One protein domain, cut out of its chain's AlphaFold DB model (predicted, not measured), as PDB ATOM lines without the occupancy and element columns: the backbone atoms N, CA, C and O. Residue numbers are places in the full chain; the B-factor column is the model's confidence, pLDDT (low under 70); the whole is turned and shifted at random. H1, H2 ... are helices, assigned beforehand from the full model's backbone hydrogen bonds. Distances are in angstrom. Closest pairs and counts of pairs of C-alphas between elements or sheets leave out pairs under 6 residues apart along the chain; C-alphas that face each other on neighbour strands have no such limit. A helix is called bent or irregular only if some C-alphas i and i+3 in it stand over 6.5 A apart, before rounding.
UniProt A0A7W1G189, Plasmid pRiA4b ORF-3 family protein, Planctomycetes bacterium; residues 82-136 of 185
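What this domain is: This is residues 82 to 136 of the 185 residues of the protein "Plasmid pRiA4b ORF-3 family protein" of Planctomycetes bacterium (UniProt A0A7W1G189). Two helices make a V, H1 and H2 coming together where H1 ends and H2 begins, while the two unnamed end stretches, residues 82 to 93 and 124 to 136, reach away from the helices toward the same end of the domain. The printed part has 55 residues with two named helices, H1 then H2, and no named strand. The class is all helix, though only 24 of the 55 residues are in named elements. The whole is compact, with a radius of gyration of the C-alphas of 11.4 A, yet elongated in outline, spanning 37 by 22 by 19 A.

Where its parts are: Find C-alpha 94 at (75.664, 90.805, -12.579); from there H1, residues 94 to 106, runs 18.2 A to C-alpha 106 at (91.129, 81.900, -16.152). Then look for H2, residues 113 to 123, which covers 15.4 A and ends with C-alpha 123 at (86.181, 98.141, -19.552). Neither helix is bent.

How they stand to each other: Look at residues 101 to 106 of H1, the part that alone touches H2. The closest C-alphas of the two helices, those of Ile 105 and His 113, are 5.2 A apart. Their lines stand at a steep tilt of 55 degrees, and they run opposite ways. In the backbones of H1 and H2, every O i to N i+4 pair is within hydrogen-bond range.

The domain as a whole: The two C-alphas farthest apart, those of Asp 82 and Pro 111, are 36.8 A apart. Compare the first and last printed C-alphas, of Asp 82 and Ala 136, and you find 10.1 A. The link from H1 to H2, six residues, is short. The printed part has no cut, its mean pLDDT is 95.7, and no printed residue is under 70 in this model.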
ATOM      1  N   ASP A  82      89.673  99.890   4.737       96.00
ATOM      2  CA  ASP A  82      90.022  98.545   4.304       96.00
ATOM      3  C   ASP A  82      89.109  98.100   3.149       96.00
ATOM      4  O   ASP A  82      88.061  98.709   2.905       96.00
ATOM      5  N   GLY A  83      89.502  97.034   2.460       95.12
ATOM      6  CA  GLY A  83      88.703  96.352   1.452       95.12
ATOM      7  C   GLY A  83      89.454  95.183   0.823       95.12
ATOM      8  O   GLY A  83      90.668  95.045   0.963       95.12
ATOM      9  N   ALA A  84      88.719  94.333   0.115       96.06
ATOM     10  CA  ALA A  84      89.262  93.138  -0.510       96.06
ATOM     11  C   ALA A  84      88.673  92.946  -1.905       96.06
ATOM     12  O   ALA A  84      87.493  93.229  -2.113       96.06
ATOM     13  N   ARG A  85      89.507  92.397  -2.803       95.69
ATOM     14  CA  ARG A  85      89.183  92.065  -4.199       95.69
ATOM     15  C   ARG A  85      88.834  93.284  -5.061       95.69
ATOM     16  O   ARG A  85      88.549  94.370  -4.560       95.69
ATOM     17  N   ALA A  86      88.902  93.122  -6.375       94.88
ATOM     18  CA  ALA A  86      88.502  94.180  -7.295       94.88
ATOM     19  C   ALA A  86      86.976  94.251  -7.426       94.88
ATOM     20  O   ALA A  86      86.278  93.236  -7.401       94.88
ATOM     21  N   CYS A  87      86.472  95.471  -7.616       94.62
ATOM     22  CA  CYS A  87      85.090  95.716  -8.014       94.62
ATOM     23  C   CYS A  87      84.840  95.090  -9.398       94.62
ATOM     24  O   CYS A  87      85.643  95.358 -10.297       94.62
ATOM     25  N   PRO A  88      83.760  94.314  -9.597       95.62
ATOM     26  CA  PRO A  88      83.358  93.859 -10.926       95.62
ATOM     27  C   PRO A  88      83.222  95.040 -11.899       95.62
ATOM     28  O   PRO A  88      82.792  96.118 -11.470       95.62
ATOM     29  N   PRO A  89      83.590  94.884 -13.184       94.81
ATOM     30  CA  PRO A  89      83.279  95.882 -14.200       94.81
ATOM     31  C   PRO A  89      81.769  96.129 -14.283       94.81
ATOM     32  O   PRO A  89      80.986  95.210 -14.047       94.81
ATOM     33  N   ASP A  90      81.376  97.357 -14.622       92.25
ATOM     34  CA  ASP A  90      79.981  97.642 -14.988       92.25
ATOM     35  C   ASP A  90      79.591  96.817 -16.231       92.25
ATOM     36  O   ASP A  90      80.475  96.433 -17.009       92.25
ATOM     37  N   ASP A  91      78.299  96.520 -16.392       93.62
ATOM     38  CA  ASP A  91      77.743  95.738 -17.512       93.62
ATOM     39  C   ASP A  91      78.341  94.325 -17.695       93.62
ATOM     40  O   ASP A  91      78.352  93.776 -18.803       93.62
ATOM     41  N   CYS A  92      78.904  93.715 -16.643       95.31
ATOM     42  CA  CYS A  92      79.452  92.359 -16.752       95.31
ATOM     43  C   CYS A  92      78.407  91.244 -16.596       95.31
ATOM     44  O   CYS A  92      78.787  90.074 -16.628       95.31
ATOM     45  N   GLY A  93      77.116  91.573 -16.483       95.62
ATOM     46  CA  GLY A  93      76.024  90.604 -16.382       95.62
ATOM     47  C   GLY A  93      75.747  90.168 -14.944       95.62
ATOM     48  O   GLY A  93      75.433  89.001 -14.691       95.62
ATOM     49  N   GLY A  94      75.923  91.078 -13.988       96.56
ATOM     50  CA  GLY A  94      75.664  90.805 -12.579       96.56
ATOM     51  C   GLY A  94      76.653  89.827 -11.936       96.56
ATOM     52  O   GLY A  94      77.694  89.491 -12.513       96.56
ATOM     53  N   PRO A  95      76.337  89.325 -10.726       96.62
ATOM     54  CA  PRO A  95      77.196  88.380 -10.016       96.62
ATOM     55  C   PRO A  95      77.540  87.131 -10.840       96.62
ATOM     56  O   PRO A  95      78.703  86.734 -10.888       96.62
ATOM     57  N   GLY A  96      76.553  86.552 -11.531       97.19
ATOM     58  CA  GLY A  96      76.754  85.367 -12.371       97.19
ATOM     59  C   GLY A  96      77.616  85.655 -13.601       97.19
ATOM     60  O   GLY A  96      78.547  84.905 -13.888       97.19
ATOM     61  N   GLY A  97      77.372  86.777 -14.285       97.31
ATOM     62  CA  GLY A  97      78.190  87.190 -15.422       97.31
ATOM     63  C   GLY A  97      79.639  87.484 -15.029       97.31
ATOM     64  O   GLY A  97      80.566  87.107 -15.749       97.31
ATOM     65  N   TYR A  98      79.872  88.041 -13.837       97.62
ATOM     66  CA  TYR A  98      81.225  88.212 -13.313       97.62
ATOM     67  C   TYR A  98      81.913  86.878 -12.993       97.62
ATOM     68  O   TYR A  98      83.094  86.710 -13.302       97.62
ATOM     69  N   GLU A  99      81.206  85.909 -12.407       97.62
ATOM     70  CA  GLU A  99      81.748  84.563 -12.179       97.62
ATOM     71  C   GLU A  99      82.147  83.883 -13.496       97.62
ATOM     72  O   GLU A  99      83.255  83.345 -13.606       97.62
ATOM     73  N   ASP A 100      81.293  83.971 -14.516       97.81
ATOM     74  CA  ASP A 100      81.584  83.446 -15.849       97.81
ATOM     75  C   ASP A 100      82.755  84.165 -16.519       97.81
ATOM     76  O   ASP A 100      83.641  83.515 -17.081       97.81
ATOM     77  N   LEU A 101      82.827  85.491 -16.396       97.69
ATOM     78  CA  LEU A 101      83.970  86.277 -16.846       97.69
ATOM     79  C   LEU A 101      85.271  85.751 -16.226       97.69
ATOM     80  O   LEU A 101      86.225  85.481 -16.958       97.69
ATOM     81  N   LEU A 102      85.316  85.575 -14.900       97.44
ATOM     82  CA  LEU A 102      86.499  85.067 -14.196       97.44
ATOM     83  C   LEU A 102      86.871  83.647 -14.640       97.44
ATOM     84  O   LEU A 102      88.056  83.354 -14.828       97.44
ATOM     85  N   ARG A 103      85.875  82.780 -14.851       98.00
ATOM     86  CA  ARG A 103      86.076  81.421 -15.369       98.00
ATOM     87  C   ARG A 103      86.720  81.445 -16.758       98.00
ATOM     88  O   ARG A 103      87.750  80.802 -16.959       98.00
ATOM     89  N   VAL A 104      86.154  82.210 -17.694       97.56
ATOM     90  CA  VAL A 104      86.613  82.292 -19.093       97.56
ATOM     91  C   VAL A 104      88.015  82.901 -19.195       97.56
ATOM     92  O   VAL A 104      88.875  82.390 -19.913       97.56
ATOM     93  N   ILE A 105      88.307  83.981 -18.462       96.12
ATOM     94  CA  ILE A 105      89.654  84.582 -18.498       96.12
ATOM     95  C   ILE A 105      90.695  83.727 -17.761       96.12
ATOM     96  O   ILE A 105      91.889  83.857 -18.035       96.12
ATOM     97  N   GLY A 106      90.266  82.855 -16.844       95.62
ATOM     98  CA  GLY A 106      91.129  81.900 -16.152       95.62
ATOM     99  C   GLY A 106      91.544  80.708 -17.023       95.62
ATOM    100  O   GLY A 106      92.666  80.214 -16.892       95.62
ATOM    101  N   ASP A 107      90.682  80.278 -17.949       97.12
ATOM    102  CA  ASP A 107      90.940  79.158 -18.858       97.12
ATOM    103  C   ASP A 107      91.425  79.635 -20.237       97.12
ATOM    104  O   ASP A 107      90.661  80.087 -21.082       97.12
ATOM    105  N   LYS A 108      92.727  79.488 -20.504       96.50
ATOM    106  CA  LYS A 108      93.334  79.861 -21.797       96.50
ATOM    107  C   LYS A 108      92.889  78.983 -22.972       96.50
ATOM    108  O   LYS A 108      93.180  79.336 -24.115       96.50
ATOM    109  N   SER A 109      92.291  77.822 -22.699       97.50
ATOM    110  CA  SER A 109      91.772  76.911 -23.719       97.50
ATOM    111  C   SER A 109      90.314  77.189 -24.080       97.50
ATOM    112  O   SER A 109      89.857  76.707 -25.119       97.50
ATOM    113  N   ASP A 110      89.614  77.995 -23.276       97.69
ATOM    114  CA  ASP A 110      88.244  78.405 -23.555       97.69
ATOM    115  C   ASP A 110      88.197  79.198 -24.884       97.69
ATOM    116  O   ASP A 110      88.981  80.139 -25.075       97.69
ATOM    117  N   PRO A 111      87.309  78.837 -25.834       97.75
ATOM    118  CA  PRO A 111      87.173  79.541 -27.107       97.75
ATOM    119  C   PRO A 111      86.914  81.049 -26.966       97.75
ATOM    120  O   PRO A 111      87.321  81.825 -27.836       97.75
ATOM    121  N   GLU A 112      86.274  81.477 -25.875       97.75
ATOM    122  CA  GLU A 112      85.921  82.872 -25.605       97.75
ATOM    123  C   GLU A 112      87.008  83.635 -24.834       97.75
ATOM    124  O   GLU A 112      86.934  84.862 -24.715       97.75
ATOM    125  N   HIS A 113      88.068  82.960 -24.371       97.50
ATOM    126  CA  HIS A 113      89.135  83.553 -23.558       97.50
ATOM    127  C   HIS A 113      89.662  84.870 -24.143       97.50
ATOM    128  O   HIS A 113      89.766  85.897 -23.467       97.50
ATOM    129  N   ARG A 114      89.991  84.864 -25.441       97.31
ATOM    130  CA  ARG A 114      90.607  86.017 -26.108       97.31
ATOM    131  C   ARG A 114      89.635  87.185 -26.274       97.31
ATOM    132  O   ARG A 114      90.058  88.333 -26.119       97.31
ATOM    133  N   SER A 115      88.381  86.919 -26.638       97.31
ATOM    134  CA  SER A 115      87.357  87.961 -26.790       97.31
ATOM    135  C   SER A 115      87.004  88.566 -25.439       97.31
ATOM    136  O   SER A 115      86.999  89.789 -25.314       97.31
ATOM    137  N   MET A 116      86.823  87.726 -24.422       96.69
ATOM    138  CA  MET A 116      86.463  88.161 -23.079       96.69
ATOM    139  C   MET A 116      87.584  88.975 -22.421       96.69
ATOM    140  O   MET A 116      87.348  90.054 -21.885       96.69
ATOM    141  N   LEU A 117      88.844  88.548 -22.568       96.25
ATOM    142  CA  LEU A 117      89.991  89.317 -22.081       96.25
ATOM    143  C   LEU A 117      90.135  90.671 -22.799       96.25
ATOM    144  O   LEU A 117      90.583  91.650 -22.200       96.25
ATOM    145  N   LYS A 118      89.785  90.742 -24.091       96.88
ATOM    146  CA  LYS A 118      89.777  92.008 -24.837       96.88
ATOM    147  C   LYS A 118      88.693  92.945 -24.302       96.88
ATOM    148  O   LYS A 118      88.990  94.120 -24.104       96.88
ATOM    149  N   TRP A 119      87.490  92.427 -24.063       97.00
ATOM    150  CA  TRP A 119      86.385  93.184 -23.480       97.00
ATOM    151  C   TRP A 119      86.733  93.694 -22.074       97.00
ATOM    152  O   TRP A 119      86.642  94.892 -21.810       97.00
ATOM    153  N   LEU A 120      87.284  92.833 -21.212       96.25
ATOM    154  CA  LEU A 120      87.718  93.227 -19.871       96.25
ATOM    155  C   LEU A 120      88.728  94.379 -19.923       96.25
ATOM    156  O   LEU A 120      88.594  95.353 -19.189       96.25
ATOM    157  N   LYS A 121      89.708  94.322 -20.833       95.50
ATOM    158  CA  LYS A 121      90.698  95.398 -21.013       95.50
ATOM    159  C   LYS A 121      90.095  96.708 -21.520       95.50
ATOM    160  O   LYS A 121      90.624  97.761 -21.178       95.50
ATOM    161  N   SER A 122      89.031  96.670 -22.329       95.19
ATOM    162  CA  SER A 122      88.335  97.901 -22.728       95.19
ATOM    163  C   SER A 122      87.531  98.507 -21.583       95.19
ATOM    164  O   SER A 122      87.522  99.727 -21.456       95.19
ATOM    165  N   MET A 123      86.928  97.676 -20.727       93.25
ATOM    166  CA  MET A 123      86.181  98.141 -19.552       93.25
ATOM    167  C   MET A 123      87.102  98.593 -18.414       93.25
ATOM    168  O   MET A 123      86.767  99.487 -17.644       93.25
ATOM    169  N   THR A 124      88.305  98.019 -18.331       92.44
ATOM    170  CA  THR A 124      89.291  98.305 -17.279       92.44
ATOM    171  C   THR A 124      90.648  98.712 -17.874       92.44
ATOM    172  O   THR A 124      91.626  97.964 -17.805       92.44
ATOM    173  N   PRO A 125      90.786  99.931 -18.435       89.19
ATOM    174  CA  PRO A 125      92.030 100.357 -19.092       89.19
ATOM    175  C   PRO A 125      93.262 100.369 -18.175       89.19
ATOM    176  O   PRO A 125      94.392 100.267 -18.648       89.19
ATOM    177  N   LYS A 126      93.054 100.496 -16.857       88.19
ATOM    178  CA  LYS A 126      94.112 100.436 -15.836       88.19
ATOM    179  C   LYS A 126      94.480  99.007 -15.414       88.19
ATOM    180  O   LYS A 126      95.395  98.837 -14.614       88.19
ATOM    181  N   GLY A 127      93.802  98.004 -15.968       90.94
ATOM    182  CA  GLY A 127      93.901  96.604 -15.578       90.94
ATOM    183  C   GLY A 127      92.844  96.197 -14.553       90.94
ATOM    184  O   GLY A 127      92.305  97.032 -13.825       90.94
ATOM    185  N   HIS A 128      92.585  94.891 -14.510       93.75
ATOM    186  CA  HIS A 128      91.684  94.235 -13.567       93.75
ATOM    187  C   HIS A 128      92.366  92.989 -13.016       93.75
ATOM    188  O   HIS A 128      92.549  92.010 -13.740       93.75
ATOM    189  N   ASP A 129      92.769  93.052 -11.751       95.00
ATOM    190  CA  ASP A 129      93.185  91.884 -10.982       95.00
ATOM    191  C   ASP A 129      92.078  91.593  -9.957       95.00
ATOM    192  O   ASP A 129      91.905  92.392  -9.033       95.00
ATOM    193  N   PRO A 130      91.321  90.490 -10.108       94.75
ATOM    194  CA  PRO A 130      90.188  90.163  -9.245       94.75
ATOM    195  C   PRO A 130      90.531  90.120  -7.757       94.75
ATOM    196  O   PRO A 130      89.651  90.337  -6.930       94.75
ATOM    197  N   GLU A 131      91.792  89.871  -7.402       96.50
ATOM    198  CA  GLU A 131      92.224  89.697  -6.016       96.50
ATOM    199  C   GLU A 131      92.823  90.973  -5.403       96.50
ATOM    200  O   GLU A 131      93.121  91.009  -4.208       96.50
ATOM    201  N   VAL A 132      92.941  92.060  -6.174       95.44
ATOM    202  CA  VAL A 132      93.542  93.318  -5.711       95.44
ATOM    203  C   VAL A 132      92.478  94.374  -5.431       95.44
ATOM    204  O   VAL A 132      91.736  94.790  -6.318       95.44
ATOM    205  N   PHE A 133      92.465  94.888  -4.198       95.81
ATOM    206  CA  PHE A 133      91.660  96.049  -3.821       95.81
ATOM    207  C   PHE A 133      92.494  97.345  -3.850       95.81
ATOM    208  O   PHE A 133      93.408  97.512  -3.033       95.81
ATOM    209  N   PRO A 134      92.202  98.306  -4.747       93.62
ATOM    210  CA  PRO A 134      93.019  99.507  -4.911       93.62
ATOM    211  C   PRO A 134      92.612 100.627  -3.928       93.62
ATOM    212  O   PRO A 134      92.116 101.681  -4.328       93.62
ATOM    213  N   ILE A 135      92.846 100.433  -2.622       95.38
ATOM    214  CA  ILE A 135      92.402 101.362  -1.557       95.38
ATOM    215  C   ILE A 135      92.870 102.818  -1.745       95.38
ATOM    216  O   ILE A 135      92.155 103.762  -1.400       95.38
ATOM    217  N   ALA A 136      94.063 103.020  -2.310       93.88
ATOM    218  CA  ALA A 136      94.594 104.351  -2.592       93.88
ATOM    219  C   ALA A 136      93.765 105.077  -3.665       93.88
ATOM    220  O   ALA A 136      93.434 106.252  -3.498       93.88
TER     221      ALA A 136